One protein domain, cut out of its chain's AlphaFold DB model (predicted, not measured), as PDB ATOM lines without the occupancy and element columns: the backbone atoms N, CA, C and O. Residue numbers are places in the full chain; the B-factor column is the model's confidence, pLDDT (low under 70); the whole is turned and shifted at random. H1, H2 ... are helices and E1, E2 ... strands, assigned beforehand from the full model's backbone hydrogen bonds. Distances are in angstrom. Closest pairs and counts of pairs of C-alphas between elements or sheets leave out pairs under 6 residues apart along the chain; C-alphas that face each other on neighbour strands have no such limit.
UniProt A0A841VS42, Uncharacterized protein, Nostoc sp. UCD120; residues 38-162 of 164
ATOM      1  N   ILE A  38      27.175  20.460  30.820       95.56
ATOM      2  CA  ILE A  38      28.484  20.680  31.434       95.56
ATOM      3  C   ILE A  38      28.754  19.636  32.512       95.56
ATOM      4  O   ILE A  38      27.844  18.987  33.026       95.56
ATOM      5  N   THR A  39      30.023  19.524  32.906       96.31
ATOM      6  CA  THR A  39      30.423  18.837  34.137       96.31
ATOM      7  C   THR A  39      30.898  19.863  35.160       96.31
ATOM      8  O   THR A  39      31.797  20.656  34.885       96.31
ATOM      9  N   ARG A  40      30.324  19.825  36.362       94.69
ATOM     10  CA  ARG A  40      30.807  20.536  37.549       94.69
ATOM     11  C   ARG A  40      31.313  19.533  38.574       94.69
ATOM     12  O   ARG A  40      30.775  18.435  38.697       94.69
ATOM     13  N   VAL A  41      32.344  19.922  39.314       93.88
ATOM     14  CA  VAL A  41      32.844  19.156  40.455       93.88
ATOM     15  C   VAL A  41      32.824  20.070  41.666       93.88
ATOM     16  O   VAL A  41      33.444  21.132  41.646       93.88
ATOM     17  N   VAL A  42      32.090  19.669  42.699       93.06
ATOM     18  CA  VAL A  42      32.105  20.332  44.005       93.06
ATOM     19  C   VAL A  42      32.987  19.503  44.922       93.06
ATOM     20  O   VAL A  42      32.693  18.331  45.152       93.06
ATOM     21  N   THR A  43      34.061  20.100  45.431       91.38
ATOM     22  CA  THR A  43      34.982  19.445  46.363       91.38
ATOM     23  C   THR A  43      34.930  20.140  47.712       91.38
ATOM     24  O   THR A  43      35.064  21.359  47.791       91.38
ATOM     25  N   ILE A  44      34.766  19.355  48.772       87.81
ATOM     26  CA  ILE A  44      34.785  19.827  50.154       87.81
ATOM     27  C   ILE A  44      35.843  19.061  50.922       87.81
ATOM     28  O   ILE A  44      35.904  17.832  50.872       87.81
ATOM     29  N   LYS A  45      36.665  19.807  51.652       87.19
ATOM     30  CA  LYS A  45      37.669  19.251  52.546       87.19
ATOM     31  C   LYS A  45      37.061  19.081  53.934       87.19
ATOM     32  O   LYS A  45      36.705  20.066  54.578       87.19
ATOM     33  N   LYS A  46      36.931  17.835  54.384       81.12
ATOM     34  CA  LYS A  46      36.511  17.503  55.747       81.12
ATOM     35  C   LYS A  46      37.566  17.957  56.761       81.12
ATOM     36  O   LYS A  46      38.742  18.142  56.439       81.12
ATOM     37  N   THR A  47      37.159  18.058  58.023       80.75
ATOM     38  CA  THR A  47      38.041  18.395  59.153       80.75
ATOM     39  C   THR A  47      39.156  17.368  59.375       80.75
ATOM     40  O   THR A  47      40.245  17.742  59.798       80.75
ATOM     41  N   ASN A  48      38.925  16.097  59.026       81.81
ATOM     42  CA  ASN A  48      39.932  15.028  59.047       81.81
ATOM     43  C   ASN A  48      40.926  15.092  57.862       81.81
ATOM     44  O   ASN A  48      41.786  14.226  57.740       81.81
ATOM     45  N   GLY A  49      40.807  16.090  56.977       83.38
ATOM     46  CA  GLY A  49      41.669  16.277  55.809       83.38
ATOM     47  C   GLY A  49      41.244  15.512  54.551       83.38
ATOM     48  O   GLY A  49      41.840  15.736  53.500       83.38
ATOM     49  N   GLU A  50      40.218  14.661  54.627       86.62
ATOM     50  CA  GLU A  50      39.660  13.923  53.489       86.62
ATOM     51  C   GLU A  50      38.916  14.863  52.526       86.62
ATOM     52  O   GLU A  50      38.185  15.761  52.952       86.62
ATOM     53  N   ASN A  51      39.059  14.632  51.220       89.06
ATOM     54  CA  ASN A  51      38.304  15.354  50.199       89.06
ATOM     55  C   ASN A  51      37.075  14.543  49.775       89.06
ATOM     56  O   ASN A  51      37.206  13.462  49.205       89.06
ATOM     57  N   LEU A  52      35.888  15.110  49.960       88.44
ATOM     58  CA  LEU A  52      34.669  14.646  49.306       88.44
ATOM     59  C   LEU A  52      34.503  15.394  47.994       88.44
ATOM     60  O   LEU A  52      34.558  16.621  47.983       88.44
ATOM     61  N   SER A  53      34.289  14.674  46.896       93.06
ATOM     62  CA  SER A  53      34.059  15.282  45.584       93.06
ATOM     63  C   SER A  53      32.782  14.750  44.955       93.06
ATOM     64  O   SER A  53      32.559  13.543  44.893       93.06
ATOM     65  N   PHE A  54      31.965  15.666  44.448       94.44
ATOM     66  CA  PHE A  54      30.680  15.375  43.834       94.44
ATOM     67  C   PHE A  54      30.703  15.836  42.386       94.44
ATOM     68  O   PHE A  54      30.859  17.025  42.104       94.44
ATOM     69  N   LYS A  55      30.546  14.885  41.465       95.94
ATOM     70  CA  LYS A  55      30.411  15.164  40.037       95.94
ATOM     71  C   LYS A  55      28.945  15.452  39.714       95.94
ATOM     72  O   LYS A  55      28.079  14.634  40.011       95.94
ATOM     73  N   ILE A  56      28.692  16.584  39.070       97.19
ATOM     74  CA  ILE A  56      27.375  17.032  38.620       97.19
ATOM     75  C   ILE A  56      27.436  17.174  37.104       97.19
ATOM     76  O   ILE A  56      28.278  17.907  36.585       97.19
ATOM     77  N   VAL A  57      26.563  16.464  36.395       96.69
ATOM     78  CA  VAL A  57      26.471  16.508  34.931       96.69
ATOM     79  C   VAL A  57      25.041  16.846  34.550       96.69
ATOM     80  O   VAL A  57      24.116  16.192  35.020       96.69
ATOM     81  N   GLY A  58      24.861  17.864  33.717       95.19
ATOM     82  CA  GLY A  58      23.541  18.283  33.250       95.19
ATOM     83  C   GLY A  58      23.580  19.621  32.511       95.19
ATOM     84  O   GLY A  58      24.670  20.171  32.319       95.19
ATOM     85  N   PRO A  59      22.410  20.152  32.113       95.06
ATOM     86  CA  PRO A  59      22.308  21.462  31.474       95.06
ATOM     87  C   PRO A  59      22.985  22.539  32.322       95.06
ATOM     88  O   PRO A  59      22.823  22.538  33.545       95.06
ATOM     89  N   ARG A  60      23.733  23.449  31.684       93.88
ATOM     90  CA  ARG A  60      24.578  24.464  32.341       93.88
ATOM     91  C   ARG A  60      23.921  25.116  33.553       93.88
ATOM     92  O   ARG A  60      24.505  25.086  34.637       93.88
ATOM     93  N   ASP A  61      22.722  25.660  33.391       93.12
ATOM     94  CA  ASP A  61      22.046  26.404  34.457       93.12
ATOM     95  C   ASP A  61      21.656  25.494  35.622       93.12
ATOM     96  O   ASP A  61      21.936  25.803  36.781       93.12
ATOM     97  N   LYS A  62      21.116  24.308  35.328       95.12
ATOM     98  CA  LYS A  62      20.740  23.329  36.354       95.12
ATOM     99  C   LYS A  62      21.957  22.764  37.084       95.12
ATOM    100  O   LYS A  62      21.924  22.612  38.300       95.12
ATOM    101  N   ALA A  63      23.047  22.490  36.368       96.56
ATOM    102  CA  ALA A  63      24.290  22.001  36.956       96.56
ATOM    103  C   ALA A  63      24.965  23.062  37.845       96.56
ATOM    104  O   ALA A  63      25.480  22.727  38.912       96.56
ATOM    105  N   ASN A  64      24.938  24.338  37.440       95.81
ATOM    106  CA  ASN A  64      25.418  25.448  38.267       95.81
ATOM    107  C   ASN A  64      24.556  25.612  39.528       95.81
ATOM    108  O   ASN A  64      25.100  25.671  40.630       95.81
ATOM    109  N   ASN A  65      23.230  25.608  39.385       96.75
ATOM    110  CA  ASN A  65      22.302  25.708  40.511       96.75
ATOM    111  C   ASN A  65      22.478  24.540  41.490       96.75
ATOM    112  O   ASN A  65      22.598  24.756  42.693       96.75
ATOM    113  N   ALA A  66      22.588  23.308  40.986       97.69
ATOM    114  CA  ALA A  66      22.820  22.126  41.810       97.69
ATOM    115  C   ALA A  66      24.141  22.225  42.588       97.69
ATOM    116  O   ALA A  66      24.190  21.855  43.759       97.69
ATOM    117  N   ALA A  67      25.201  22.756  41.969       97.06
ATOM    118  CA  ALA A  67      26.484  22.959  42.636       97.06
ATOM    119  C   ALA A  67      26.390  23.980  43.783       97.06
ATOM    120  O   ALA A  67      26.938  23.736  44.858       97.06
ATOM    121  N   VAL A  68      25.672  25.090  43.577       96.06
ATOM    122  CA  VAL A  68      25.438  26.116  44.610       96.06
ATOM    123  C   VAL A  68      24.620  25.553  45.772       96.06
ATOM    124  O   VAL A  68      25.000  25.728  46.933       96.06
ATOM    125  N   VAL A  69      23.535  24.836  45.474       97.69
ATOM    126  CA  VAL A  69      22.684  24.210  46.495       97.69
ATOM    127  C   VAL A  69      23.487  23.187  47.295       97.69
ATOM    128  O   VAL A  69      23.480  23.235  48.523       97.69
ATOM    129  N   LEU A  70      24.243  22.317  46.616       97.25
ATOM    130  CA  LEU A  70      25.090  21.307  47.247       97.25
ATOM    131  C   LEU A  70      26.141  21.929  48.175       97.25
ATOM    132  O   LEU A  70      26.299  21.486  49.311       97.25
ATOM    133  N   ALA A  71      26.843  22.967  47.713       93.81
ATOM    134  CA  ALA A  71      27.833  23.668  48.524       93.81
ATOM    135  C   ALA A  71      27.197  24.321  49.761       93.81
ATOM    136  O   ALA A  71      27.768  24.254  50.848       93.81
ATOM    137  N   THR A  72      26.001  24.897  49.613       94.06
ATOM    138  CA  THR A  72      25.261  25.530  50.713       94.06
ATOM    139  C   THR A  72      24.863  24.517  51.783       94.06
ATOM    140  O   THR A  72      25.178  24.715  52.955       94.06
ATOM    141  N   VAL A  73      24.219  23.408  51.401       94.69
ATOM    142  CA  VAL A  73      23.754  22.404  52.376       94.69
ATOM    143  C   VAL A  73      24.923  21.724  53.092       94.69
ATOM    144  O   VAL A  73      24.870  21.508  54.300       94.69
ATOM    145  N   LEU A  74      26.023  21.462  52.384       92.31
ATOM    146  CA  LEU A  74      27.230  20.919  53.003       92.31
ATOM    147  C   LEU A  74      27.912  21.949  53.917       92.31
ATOM    148  O   LEU A  74      28.406  21.588  54.982       92.31
ATOM    149  N   GLY A  75      27.912  23.229  53.534       88.38
ATOM    150  CA  GLY A  75      28.500  24.321  54.315       88.38
ATOM    151  C   GLY A  75      27.836  24.538  55.676       88.38
ATOM    152  O   GLY A  75      28.499  24.978  56.612       88.38
ATOM    153  N   VAL A  76      26.559  24.178  55.813       88.56
ATOM    154  CA  VAL A  76      25.832  24.227  57.094       88.56
ATOM    155  C   VAL A  76      25.824  22.891  57.848       88.56
ATOM    156  O   VAL A  76      25.173  22.777  58.883       88.56
ATOM    157  N   GLY A  77      26.561  21.889  57.359       88.19
ATOM    158  CA  GLY A  77      26.789  20.627  58.064       88.19
ATOM    159  C   GLY A  77      25.766  19.522  57.802       88.19
ATOM    160  O   GLY A  77      25.698  18.584  58.593       88.19
ATOM    161  N   VAL A  78      24.983  19.591  56.719       90.19
ATOM    162  CA  VAL A  78      24.149  18.450  56.295       90.19
ATOM    163  C   VAL A  78      25.050  17.271  55.914       90.19
ATOM    164  O   VAL A  78      26.076  17.457  55.255       90.19
ATOM    165  N   ASP A  79      24.656  16.055  56.306       89.00
ATOM    166  CA  ASP A  79      25.372  14.827  55.943       89.00
ATOM    167  C   ASP A  79      25.582  14.715  54.425       89.00
ATOM    168  O   ASP A  79      24.699  15.034  53.630       89.00
ATOM    169  N   ALA A  80      26.745  14.212  54.011       89.94
ATOM    170  CA  ALA A  80      27.130  14.130  52.605       89.94
ATOM    171  C   ALA A  80      26.178  13.268  51.756       89.94
ATOM    172  O   ALA A  80      25.939  13.592  50.588       89.94
ATOM    173  N   ASN A  81      25.622  12.190  52.319       87.81
ATOM    174  CA  ASN A  81      24.681  11.335  51.597       87.81
ATOM    175  C   ASN A  81      23.328  12.029  51.440       87.81
ATOM    176  O   ASN A  81      22.754  12.000  50.351       87.81
ATOM    177  N   ALA A  82      22.859  12.712  52.487       87.88
ATOM    178  CA  ALA A  82      21.646  13.524  52.422       87.88
ATOM    179  C   ALA A  82      21.812  14.704  51.449       87.88
ATOM    180  O   ALA A  82      20.964  14.926  50.587       87.88
ATOM    181  N   ALA A  83      22.939  15.410  51.508       92.44
ATOM    182  CA  ALA A  83      23.260  16.529  50.631       92.44
ATOM    183  C   ALA A  83      23.315  16.126  49.151       92.44
ATOM    184  O   ALA A  83      22.911  16.901  48.290       92.44
ATOM    185  N   LYS A  84      23.755  14.904  48.824       93.25
ATOM    186  CA  LYS A  84      23.808  14.421  47.434       93.25
ATOM    187  C   LYS A  84      22.433  14.415  46.752       93.25
ATOM    188  O   LYS A  84      22.370  14.598  45.536       93.25
ATOM    189  N   THR A  85      21.348  14.253  47.512       93.50
ATOM    190  CA  THR A  85      19.973  14.221  46.976       93.50
ATOM    191  C   THR A  85      19.584  15.509  46.248       93.50
ATOM    192  O   THR A  85      18.804  15.468  45.300       93.50
ATOM    193  N   VAL A  86      20.182  16.651  46.605       96.56
ATOM    194  CA  VAL A  86      19.863  17.938  45.968       96.56
ATOM    195  C   VAL A  86      20.246  17.974  44.496       96.56
ATOM    196  O   VAL A  86      19.638  18.706  43.721       96.56
ATOM    197  N   ILE A  87      21.243  17.178  44.099       97.44
ATOM    198  CA  ILE A  87      21.743  17.162  42.727       97.44
ATOM    199  C   ILE A  87      20.635  16.689  41.788       97.44
ATOM    200  O   ILE A  87      20.330  17.380  40.820       97.44
ATOM    201  N   SER A  88      20.010  15.543  42.071       97.31
ATOM    202  CA  SER A  88      18.957  14.998  41.210       97.31
ATOM    203  C   SER A  88      17.707  15.879  41.225       97.31
ATOM    204  O   SER A  88      17.133  16.130  40.168       97.31
ATOM    205  N   ILE A  89      17.346  16.431  42.386       97.94
ATOM    206  CA  ILE A  89      16.176  17.305  42.551       97.94
ATOM    207  C   ILE A  89      16.317  18.601  41.729       97.94
ATOM    208  O   ILE A  89      15.415  18.959  40.971       97.94
ATOM    209  N   VAL A  90      17.467  19.280  41.800       98.06
ATOM    210  CA  VAL A  90      17.701  20.511  41.022       98.06
ATOM    211  C   VAL A  90      17.866  20.211  39.528       98.06
ATOM    212  O   VAL A  90      17.345  20.946  38.690       98.06
ATOM    213  N   LEU A  91      18.525  19.106  39.157       97.44
ATOM    214  CA  LEU A  91      18.624  18.690  37.749       97.44
ATOM    215  C   LEU A  91      17.254  18.338  37.143       97.44
ATOM    216  O   LEU A  91      17.013  18.606  35.962       97.44
ATOM    217  N   ALA A  92      16.331  17.819  37.951       97.12
ATOM    218  CA  ALA A  92      14.945  17.601  37.555       97.12
ATOM    219  C   ALA A  92      14.156  18.911  37.362       97.12
ATOM    220  O   ALA A  92      13.097  18.886  36.747       97.12
ATOM    221  N   GLY A  93      14.697  20.060  37.781       95.75
ATOM    222  CA  GLY A  93      14.101  21.380  37.568       95.75
ATOM    223  C   GLY A  93      13.402  21.969  38.791       95.75
ATOM    224  O   GLY A  93      12.643  22.921  38.641       95.75
ATOM    225  N   ALA A  94      13.640  21.437  39.994       97.38
ATOM    226  CA  ALA A  94      13.195  22.116  41.206       97.38
ATOM    227  C   ALA A  94      13.898  23.470  41.378       97.38
ATOM    228  O   ALA A  94      15.077  23.630  41.045       97.38
ATOM    229  N   ASP A  95      13.175  24.422  41.967       97.75
ATOM    230  CA  ASP A  95      13.745  25.703  42.366       97.75
ATOM    231  C   ASP A  95      14.898  25.485  43.370       97.75
ATOM    232  O   ASP A  95      14.737  24.738  44.347       97.75
ATOM    233  N   PRO A  96      16.073  26.098  43.147       97.25
ATOM    234  CA  PRO A  96      17.243  25.854  43.980       97.25
ATOM    235  C   PRO A  96      17.071  26.356  45.415       97.25
ATOM    236  O   PRO A  96      17.531  25.685  46.336       97.25
ATOM    237  N   VAL A  97      16.385  27.485  45.622       97.81
ATOM    238  CA  VAL A  97      16.166  28.061  46.957       97.81
ATOM    239  C   VAL A  97      15.232  27.161  47.756       97.81
ATOM    240  O   VAL A  97      15.572  26.743  48.861       97.81
ATOM    241  N   LEU A  98      14.109  26.760  47.156       98.12
ATOM    242  CA  LEU A  98      13.179  25.829  47.794       98.12
ATOM    243  C   LEU A  98      13.826  24.464  48.060       98.12
ATOM    244  O   LEU A  98      13.547  23.836  49.079       98.12
ATOM    245  N   THR A  99      14.716  24.003  47.178       98.12
ATOM    246  CA  THR A  99      15.461  22.755  47.401       98.12
ATOM    247  C   THR A  99      16.403  22.877  48.598       98.12
ATOM    248  O   THR A  99      16.458  21.962  49.417       98.12
ATOM    249  N   THR A 100      17.118  24.000  48.740       97.38
ATOM    250  CA  THR A 100      17.916  24.269  49.945       97.38
ATOM    251  C   THR A 100      17.032  24.236  51.190       97.38
ATOM    252  O   THR A 100      17.298  23.442  52.093       97.38
ATOM    253  N   ASP A 101      15.950  25.014  51.220       96.56
ATOM    254  CA  ASP A 101      15.065  25.120  52.386       96.56
ATOM    255  C   ASP A 101      14.467  23.770  52.795       96.56
ATOM    256  O   ASP A 101      14.441  23.429  53.982       96.56
ATOM    257  N   LEU A 102      14.031  22.965  51.824       97.19
ATOM    258  CA  LEU A 102      13.487  21.633  52.070       97.19
ATOM    259  C   LEU A 102      14.497  20.767  52.826       97.19
ATOM    260  O   LEU A 102      14.168  20.181  53.856       97.19
ATOM    261  N   ILE A 103      15.739  20.724  52.351       95.88
ATOM    262  CA  ILE A 103      16.789  19.874  52.919       95.88
ATOM    263  C   ILE A 103      17.204  20.357  54.305       95.88
ATOM    264  O   ILE A 103      17.405  19.539  55.201       95.88
ATOM    265  N   LEU A 104      17.263  21.672  54.528       93.75
ATOM    266  CA  LEU A 104      17.543  22.226  55.855       93.75
ATOM    267  C   LEU A 104      16.430  21.918  56.860       93.75
ATOM    268  O   LEU A 104      16.706  21.658  58.034       93.75
ATOM    269  N   ASN A 105      15.172  21.917  56.418       94.25
ATOM    270  CA  ASN A 105      14.049  21.539  57.269       94.25
ATOM    271  C   ASN A 105      14.043  20.037  57.578       94.25
ATOM    272  O   ASN A 105      13.818  19.666  58.728       94.25
ATOM    273  N   LEU A 106      14.374  19.191  56.596       92.69
ATOM    274  CA  LEU A 106      14.536  17.746  56.786       92.69
ATOM    275  C   LEU A 106      15.705  17.408  57.724       92.69
ATOM    276  O   LEU A 106      15.572  16.530  58.572       92.69
ATOM    277  N   ASN A 107      16.824  18.131  57.631       88.88
ATOM    278  CA  ASN A 107      17.982  17.922  58.505       88.88
ATOM    279  C   ASN A 107      17.664  18.216  59.984       88.88
ATOM    280  O   ASN A 107      18.220  17.588  60.876       88.88
ATOM    281  N   GLY A 108      16.744  19.150  60.254       82.75
ATOM    282  CA  GLY A 108      16.270  19.480  61.604       82.75
ATOM    283  C   GLY A 108      15.003  18.734  62.042       82.75
ATOM    284  O   GLY A 108      14.381  19.134  63.028       82.75
ATOM    285  N   LEU A 109      14.570  17.718  61.289       86.06
ATOM    286  CA  LEU A 109      13.266  17.081  61.475       86.06
ATOM    287  C   LEU A 109      13.201  16.193  62.720       86.06
ATOM    288  O   LEU A 109      12.162  16.138  63.378       86.06
ATOM    289  N   VAL A 110      14.301  15.517  63.051       77.88
ATOM    290  CA  VAL A 110      14.411  14.662  64.236       77.88
ATOM    291  C   VAL A 110      15.263  15.377  65.277       77.88
ATOM    292  O   VAL A 110      16.361  15.841  64.981       77.88
ATOM    293  N   THR A 111      14.747  15.482  66.499       64.50
ATOM    294  CA  THR A 111      15.494  16.050  67.630       64.50
ATOM    295  C   THR A 111      16.227  14.955  68.402       64.50
ATOM    296  O   THR A 111      15.819  13.794  68.387       64.50
ATOM    297  N   GLU A 112      17.276  15.322  69.142       58.91
ATOM    298  CA  GLU A 112      18.076  14.410  69.983       58.91
ATOM    299  C   GLU A 112      17.243  13.608  71.009       58.91
ATOM    300  O   GLU A 112      17.710  12.610  71.547       58.91
ATOM    301  N   ARG A 113      15.989  14.015  71.265       56.44
ATOM    302  CA  ARG A 113      15.042  13.378  72.197       56.44
ATOM    303  C   ARG A 113      13.970  12.522  71.504       56.44
ATOM    304  O   ARG A 113      12.857  12.436  72.007       56.44
ATOM    305  N   THR A 114      14.295  11.945  70.342       60.81
ATOM    306  CA  THR A 114      13.481  11.001  69.533       60.81
ATOM    307  C   THR A 114      12.114  11.494  69.033       60.81
ATOM    308  O   THR A 114      11.408  10.752  68.352       60.81
ATOM    309  N   GLY A 115      11.751  12.754  69.283       74.94
ATOM    310  CA  GLY A 115      10.534  13.376  68.762       74.94
ATOM    311  C   GLY A 115      10.736  14.067  67.411       74.94
ATOM    312  O   GLY A 115      11.782  14.680  67.159       74.94
ATOM    313  N   VAL A 116       9.699  14.017  66.570       84.06
ATOM    314  CA  VAL A 116       9.593  14.814  65.339       84.06
ATOM    315  C   VAL A 116       9.372  16.281  65.706       84.06
ATOM    316  O   VAL A 116       8.456  16.619  66.455       84.06
ATOM    317  N   ASN A 117      10.183  17.176  65.148       89.19
ATOM    318  CA  ASN A 117       9.948  18.609  65.249       89.19
ATOM    319  C   ASN A 117       8.801  19.004  64.308       89.19
ATOM    320  O   ASN A 117       9.003  19.195  63.109       89.19
ATOM    321  N   VAL A 118       7.594  19.158  64.858       88.75
ATOM    322  CA  VAL A 118       6.372  19.468  64.091       88.75
ATOM    323  C   VAL A 118       6.492  20.776  63.300       88.75
ATOM    324  O   VAL A 118       6.000  20.864  62.177       88.75
ATOM    325  N   THR A 119       7.197  21.783  63.828       90.81
ATOM    326  CA  THR A 119       7.420  23.042  63.096       90.81
ATOM    327  C   THR A 119       8.249  22.793  61.839       90.81
ATOM    328  O   THR A 119       7.880  23.235  60.753       90.81
ATOM    329  N   LYS A 120       9.338  22.027  61.970       92.19
ATOM    330  CA  LYS A 120      10.201  21.647  60.845       92.19
ATOM    331  C   LYS A 120       9.488  20.728  59.857       92.19
ATOM    332  O   LYS A 120       9.649  20.915  58.655       92.19
ATOM    333  N   LEU A 121       8.652  19.808  60.342       92.81
ATOM    334  CA  LEU A 121       7.804  18.963  59.501       92.81
ATOM    335  C   LEU A 121       6.860  19.811  58.641       92.81
ATOM    336  O   LEU A 121       6.837  19.655  57.425       92.81
ATOM    337  N   ASN A 122       6.137  20.754  59.251       93.25
ATOM    338  CA  ASN A 122       5.217  21.634  58.529       93.25
ATOM    339  C   ASN A 122       5.950  22.511  57.507       93.25
ATOM    340  O   ASN A 122       5.486  22.667  56.379       93.25
ATOM    341  N   GLN A 123       7.121  23.045  57.864       95.56
ATOM    342  CA  GLN A 123       7.963  23.798  56.932       95.56
ATOM    343  C   GLN A 123       8.430  22.930  55.757       95.56
ATOM    344  O   GLN A 123       8.355  23.370  54.610       95.56
ATOM    345  N   ALA A 124       8.856  21.690  56.012       96.50
ATOM    346  CA  ALA A 124       9.264  20.755  54.969       96.50
ATOM    347  C   ALA A 124       8.094  20.386  54.041       96.50
ATOM    348  O   ALA A 124       8.255  20.438  52.825       96.50
ATOM    349  N   ILE A 125       6.905  20.101  54.588       96.44
ATOM    350  CA  ILE A 125       5.683  19.827  53.811       96.44
ATOM    351  C   ILE A 125       5.320  21.025  52.930       96.44
ATOM    352  O   ILE A 125       5.109  20.864  51.729       96.44
ATOM    353  N   ASN A 126       5.286  22.229  53.501       97.38
ATOM    354  CA  ASN A 126       4.944  23.439  52.754       97.38
ATOM    355  C   ASN A 126       5.960  23.718  51.642       97.38
ATOM    356  O   ASN A 126       5.571  24.049  50.524       97.38
ATOM    357  N   THR A 127       7.251  23.537  51.923       98.12
ATOM    358  CA  THR A 127       8.314  23.726  50.927       98.12
ATOM    359  C   THR A 127       8.208  22.689  49.811       98.12
ATOM    360  O   THR A 127       8.251  23.052  48.639       98.12
ATOM    361  N   TYR A 128       7.988  21.415  50.154       98.31
ATOM    362  CA  TYR A 128       7.784  20.336  49.186       98.31
ATOM    363  C   TYR A 128       6.597  20.619  48.258       98.31
ATOM    364  O   TYR A 128       6.736  20.545  47.038       98.31
ATOM    365  N   ASN A 129       5.451  21.011  48.821       98.00
ATOM    366  CA  ASN A 129       4.270  21.363  48.034       98.00
ATOM    367  C   ASN A 129       4.534  22.587  47.152       98.00
ATOM    368  O   ASN A 129       4.196  22.570  45.978       98.00
ATOM    369  N   THR A 130       5.239  23.599  47.664       98.44
ATOM    370  CA  THR A 130       5.596  24.785  46.870       98.44
ATOM    371  C   THR A 130       6.493  24.428  45.678       98.44
ATOM    372  O   THR A 130       6.341  25.018  44.610       98.44
ATOM    373  N   ILE A 131       7.405  23.457  45.822       98.25
ATOM    374  CA  ILE A 131       8.199  22.938  44.695       98.25
ATOM    375  C   ILE A 131       7.280  22.300  43.649       98.25
ATOM    376  O   ILE A 131       7.430  22.577  42.462       98.25
ATOM    377  N   VAL A 132       6.328  21.468  44.082       98.00
ATOM    378  CA  VAL A 132       5.355  20.819  43.187       98.00
ATOM    379  C   VAL A 132       4.482  21.849  42.466       98.00
ATOM    380  O   VAL A 132       4.296  21.732  41.257       98.00
ATOM    381  N   ASP A 133       3.994  22.860  43.184       97.88
ATOM    382  CA  ASP A 133       3.055  23.862  42.673       97.88
ATOM    383  C   ASP A 133       3.712  24.848  41.695       97.88
ATOM    384  O   ASP A 133       3.064  25.323  40.764       97.88
ATOM    385  N   LYS A 134       4.999  25.170  41.894       96.06
ATOM    386  CA  LYS A 134       5.748  26.100  41.030       96.06
ATOM    387  C   LYS A 134       6.457  25.431  39.856       96.06
ATOM    388  O   LYS A 134       6.905  26.137  38.954       96.06
ATOM    389  N   ALA A 135       6.607  24.109  39.867       96.06
ATOM    390  CA  ALA A 135       7.269  23.399  38.783       96.06
ATOM    391  C   ALA A 135       6.445  23.484  37.489       96.06
ATOM    392  O   ALA A 135       5.245  23.204  37.474       96.06
ATOM    393  N   ASP A 136       7.104  23.804  36.373       95.81
ATOM    394  CA  ASP A 136       6.497  23.651  35.053       95.81
ATOM    395  C   ASP A 136       6.192  22.169  34.754       95.81
ATOM    396  O   ASP A 136       6.684  21.257  35.422       95.81
ATOM    397  N   THR A 137       5.389  21.898  33.722       97.06
ATOM    398  CA  THR A 137       4.947  20.533  33.392       97.06
ATOM    399  C   THR A 137       6.103  19.551  33.163       97.06
ATOM    400  O   THR A 137       6.010  18.392  33.580       97.06
ATOM    401  N   ASN A 138       7.193  19.987  32.524       96.44
ATOM    402  CA  ASN A 138       8.341  19.126  32.242       96.44
ATOM    403  C   ASN A 138       9.141  18.857  33.518       96.44
ATOM    404  O   ASN A 138       9.462  17.701  33.803       96.44
ATOM    405  N   SER A 139       9.396  19.898  34.308       96.75
ATOM    406  CA  SER A 139      10.093  19.787  35.591       96.75
ATOM    407  C   SER A 139       9.304  18.931  36.583       96.75
ATOM    408  O   SER A 139       9.860  18.026  37.200       96.75
ATOM    409  N   LEU A 140       7.981  19.099  36.667       98.00
ATOM    410  CA  LEU A 140       7.123  18.272  37.516       98.00
ATOM    411  C   LEU A 140       7.153  16.795  37.098       98.00
ATOM    412  O   LEU A 140       7.202  15.905  37.952       98.00
ATOM    413  N   LYS A 141       7.142  16.509  35.790       97.94
ATOM    414  CA  LYS A 141       7.276  15.138  35.276       97.94
ATOM    415  C   LYS A 141       8.637  14.539  35.634       97.94
ATOM    416  O   LYS A 141       8.692  13.389  36.061       97.94
ATOM    417  N   ALA A 142       9.720  15.299  35.488       97.62
ATOM    418  CA  ALA A 142      11.062  14.855  35.855       97.62
ATOM    419  C   ALA A 142      11.199  14.620  37.371       97.62
ATOM    420  O   ALA A 142      11.728  13.590  37.787       97.62
ATOM    421  N   LEU A 143      10.647  15.511  38.198       98.00
ATOM    422  CA  LEU A 143      10.634  15.384  39.658       98.00
ATOM    423  C   LEU A 143       9.877  14.137  40.121       98.00
ATOM    424  O   LEU A 143      10.369  13.397  40.967       98.00
ATOM    425  N   LYS A 144       8.723  13.833  39.516       96.88
ATOM    426  CA  LYS A 144       7.969  12.597  39.804       96.88
ATOM    427  C   LYS A 144       8.721  11.316  39.425       96.88
ATOM    428  O   LYS A 144       8.425  10.263  39.978       96.88
ATOM    429  N   ASN A 145       9.697  11.411  38.523       97.44
ATOM    430  CA  ASN A 145      10.582  10.310  38.142       97.44
ATOM    431  C   ASN A 145      11.920  10.326  38.899       97.44
ATOM    432  O   ASN A 145      12.779   9.492  38.621       97.44
ATOM    433  N   THR A 146      12.116  11.261  39.834       97.69
ATOM    434  CA  THR A 146      13.332  11.376  40.645       97.69
ATOM    435  C   THR A 146      13.132  10.618  41.962       97.69
ATOM    436  O   THR A 146      12.338  11.074  42.791       97.69
ATOM    437  N   PRO A 147      13.820   9.479  42.192       96.94
ATOM    438  CA  PRO A 147      13.595   8.637  43.370       96.94
ATOM    439  C   PRO A 147      13.788   9.366  44.700       96.94
ATOM    440  O   PRO A 147      13.038   9.137  45.644       96.94
ATOM    441  N   GLU A 148      14.758  10.278  44.786       95.69
ATOM    442  CA  GLU A 148      14.998  11.045  46.008       95.69
ATOM    443  C   GLU A 148      13.823  11.981  46.326       95.69
ATOM    444  O   GLU A 148      13.399  12.088  47.476       95.69
ATOM    445  N   PHE A 149      13.248  12.617  45.303       97.25
ATOM    446  CA  PHE A 149      12.117  13.527  45.470       97.25
ATOM    447  C   PHE A 149      10.838  12.783  45.876       97.25
ATOM    448  O   PHE A 149      10.085  13.245  46.738       97.25
ATOM    449  N   THR A 150      10.585  11.613  45.284       97.31
ATOM    450  CA  THR A 150       9.423  10.786  45.639       97.31
ATOM    451  C   THR A 150       9.573  10.160  47.022       97.31
ATOM    452  O   THR A 150       8.599  10.132  47.775       97.31
ATOM    453  N   ALA A 151      10.784   9.745  47.405       95.38
ATOM    454  CA  ALA A 151      11.077   9.255  48.749       95.38
ATOM    455  C   ALA A 151      10.826  10.327  49.820       95.38
ATOM    456  O   ALA A 151      10.192  10.032  50.835       95.38
ATOM    457  N   ILE A 152      11.243  11.578  49.583       95.50
ATOM    458  CA  ILE A 152      10.938  12.704  50.482       95.50
ATOM    459  C   ILE A 152       9.424  12.907  50.601       95.50
ATOM    460  O   ILE A 152       8.906  13.006  51.713       95.50
ATOM    461  N   GLY A 153       8.695  12.922  49.483       94.75
ATOM    462  CA  GLY A 153       7.236  13.067  49.499       94.75
ATOM    463  C   GLY A 153       6.532  11.955  50.287       94.75
ATOM    464  O   GLY A 153       5.608  12.229  51.056       94.75
ATOM    465  N   GLY A 154       6.996  10.710  50.140       93.69
ATOM    466  CA  GLY A 154       6.509   9.565  50.910       93.69
ATOM    467  C   GLY A 154       6.796   9.701  52.405       93.69
ATOM    468  O   GLY A 154       5.888   9.546  53.217       93.69
ATOM    469  N   LEU A 155       8.026  10.071  52.774       91.88
ATOM    470  CA  LEU A 155       8.414  10.311  54.166       91.88
ATOM    471  C   LEU A 155       7.533  11.384  54.821       91.88
ATOM    472  O   LEU A 155       6.992  11.164  55.901       91.88
ATOM    473  N   LEU A 156       7.366  12.532  54.163       93.06
ATOM    474  CA  LEU A 156       6.580  13.648  54.690       93.06
ATOM    475  C   LEU A 156       5.104  13.279  54.886       93.06
ATOM    476  O   LEU A 156       4.495  13.707  55.866       93.06
ATOM    477  N   ARG A 157       4.535  12.457  53.994       90.25
ATOM    478  CA  ARG A 157       3.170  11.935  54.141       90.25
ATOM    479  C   ARG A 157       3.060  10.988  55.333       90.25
ATOM    480  O   ARG A 157       2.213  11.206  56.193       90.25
ATOM    481  N   ASN A 158       3.967  10.018  55.428       87.19
ATOM    482  CA  ASN A 158       3.975   9.026  56.503       87.19
ATOM    483  C   ASN A 158       4.175   9.655  57.888       87.19
ATOM    484  O   ASN A 158       3.690   9.126  58.880       87.19
ATOM    485  N   LEU A 159       4.895  10.777  57.976       85.62
ATOM    486  CA  LEU A 159       5.074  11.513  59.230       85.62
ATOM    487  C   LEU A 159       3.879  12.408  59.583       85.62
ATOM    488  O   LEU A 159       3.717  12.757  60.750       85.62
ATOM    489  N   ARG A 160       3.055  12.785  58.598       80.56
ATOM    490  CA  ARG A 160       1.842  13.582  58.810       80.56
ATOM    491  C   ARG A 160       0.657  12.726  59.247       80.56
ATOM    492  O   ARG A 160      -0.043  13.138  60.160       80.56
ATOM    493  N   GLU A 161       0.450  11.562  58.630       73.06
ATOM    494  CA  GLU A 161      -0.706  10.682  58.897       73.06
ATOM    495  C   GLU A 161      -0.951  10.368  60.392       73.06
ATOM    496  O   GLU A 161      -2.105  10.375  60.815       73.06
ATOM    497  N   PRO A 162       0.077  10.157  61.240       65.44
ATOM    498  CA  PRO A 162      -0.122   9.926  62.673       65.44
ATOM    499  C   PRO A 162      -0.550  11.170  63.469       65.44
ATOM    500  O   PRO A 162      -0.860  11.048  64.653       65.44
TER     501      PRO A 162
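This is residues 38 to 162 of the 164 residues of an uncharacterized protein of Nostoc sp. UCD120 (UniProt A0A841VS42). The domain is a flat slab of helices, with a hairpin of two strands, E1 and E2, packed on H1 and H2 at one end. H1, H3 and H4 stand side by side in a row on one side of the slab; H2 covers H1 and H3 from the other side, H6 crosses H4 there, and short H5 makes a corner between H4 and H6. The printed part has 125 residues, with two named strands followed by six named helices; the sheet, order E1 - E2, is antiparallel, and the class is mostly helix. It is compact, with a radius of gyration of the C-alphas of 14.7 A, and spans 42 by 41 by 20 A.

E1, residues 38 to 45, and E2, residues 51 to 59, are a hairpin, antiparallel at 160 degrees; N 40 and O 56 are 2.8 A apart and N 54 and O 42 are 2.9 A apart, both within hydrogen-bond range. The closest C-alphas of E1 and H1, residues 60 to 75, are those of Ile 38 and Arg 60, 5.5 A apart. H2, residues 80 to 91, touches H1 at a shallow tilt of 24 degrees, opposite ways, closest at the C-alphas of Ala 66 and Ile 87, 5.2 A apart. With H3, residues 96 to 107, they form an up and down bundle, each helix running against the one before. H4, residues 118 to 134, touches H3 at a shallow tilt of 25 degrees, opposite ways, closest at the C-alphas of Leu 102 and Ala 124, 5.2 A apart. H5, residues 137 to 144, only just touches H6, residues 147 to 162, with 3 pairs of C-alphas within 8 A and only at the corner; the closest are those of Leu 143 and Phe 149, 6.3 A apart. H6 touches H4 with residues 153 to 159 alone, at a steep tilt of 46 degrees; the C-alphas of Ile 125 and Leu 156 are closest, 6.3 A apart. H1 and H4 are apart. Every O i to N i+4 pair is within hydrogen-bond range in H1, H3, H4 and H5; in H2 it is 4 of 8 and in H6 11 of 12.

E1 begins at C-alpha 38 (28.484, 20.680, 31.434) and is 23.1 A long; E2 is 25.4 A. H1 measures 22.3 A, H2 17.7 A, H3 16.6 A and H5 10.6 A. H4, 24.0 A, begins at C-alpha 118 (6.372, 19.468, 64.091). H6, 23.7 A, ends at C-alpha 162 (-0.122, 9.926, 62.673).

The two C-alphas farthest apart, those of Asn 48 and Thr 137, are 43.7 A apart. The printed part has no cut and no long link; H3 to H4, 10 residues, is short, and the other links are tight. Mean pLDDT of the printed part is 92.0; residues 111 to 114 and residue 162 are under 70.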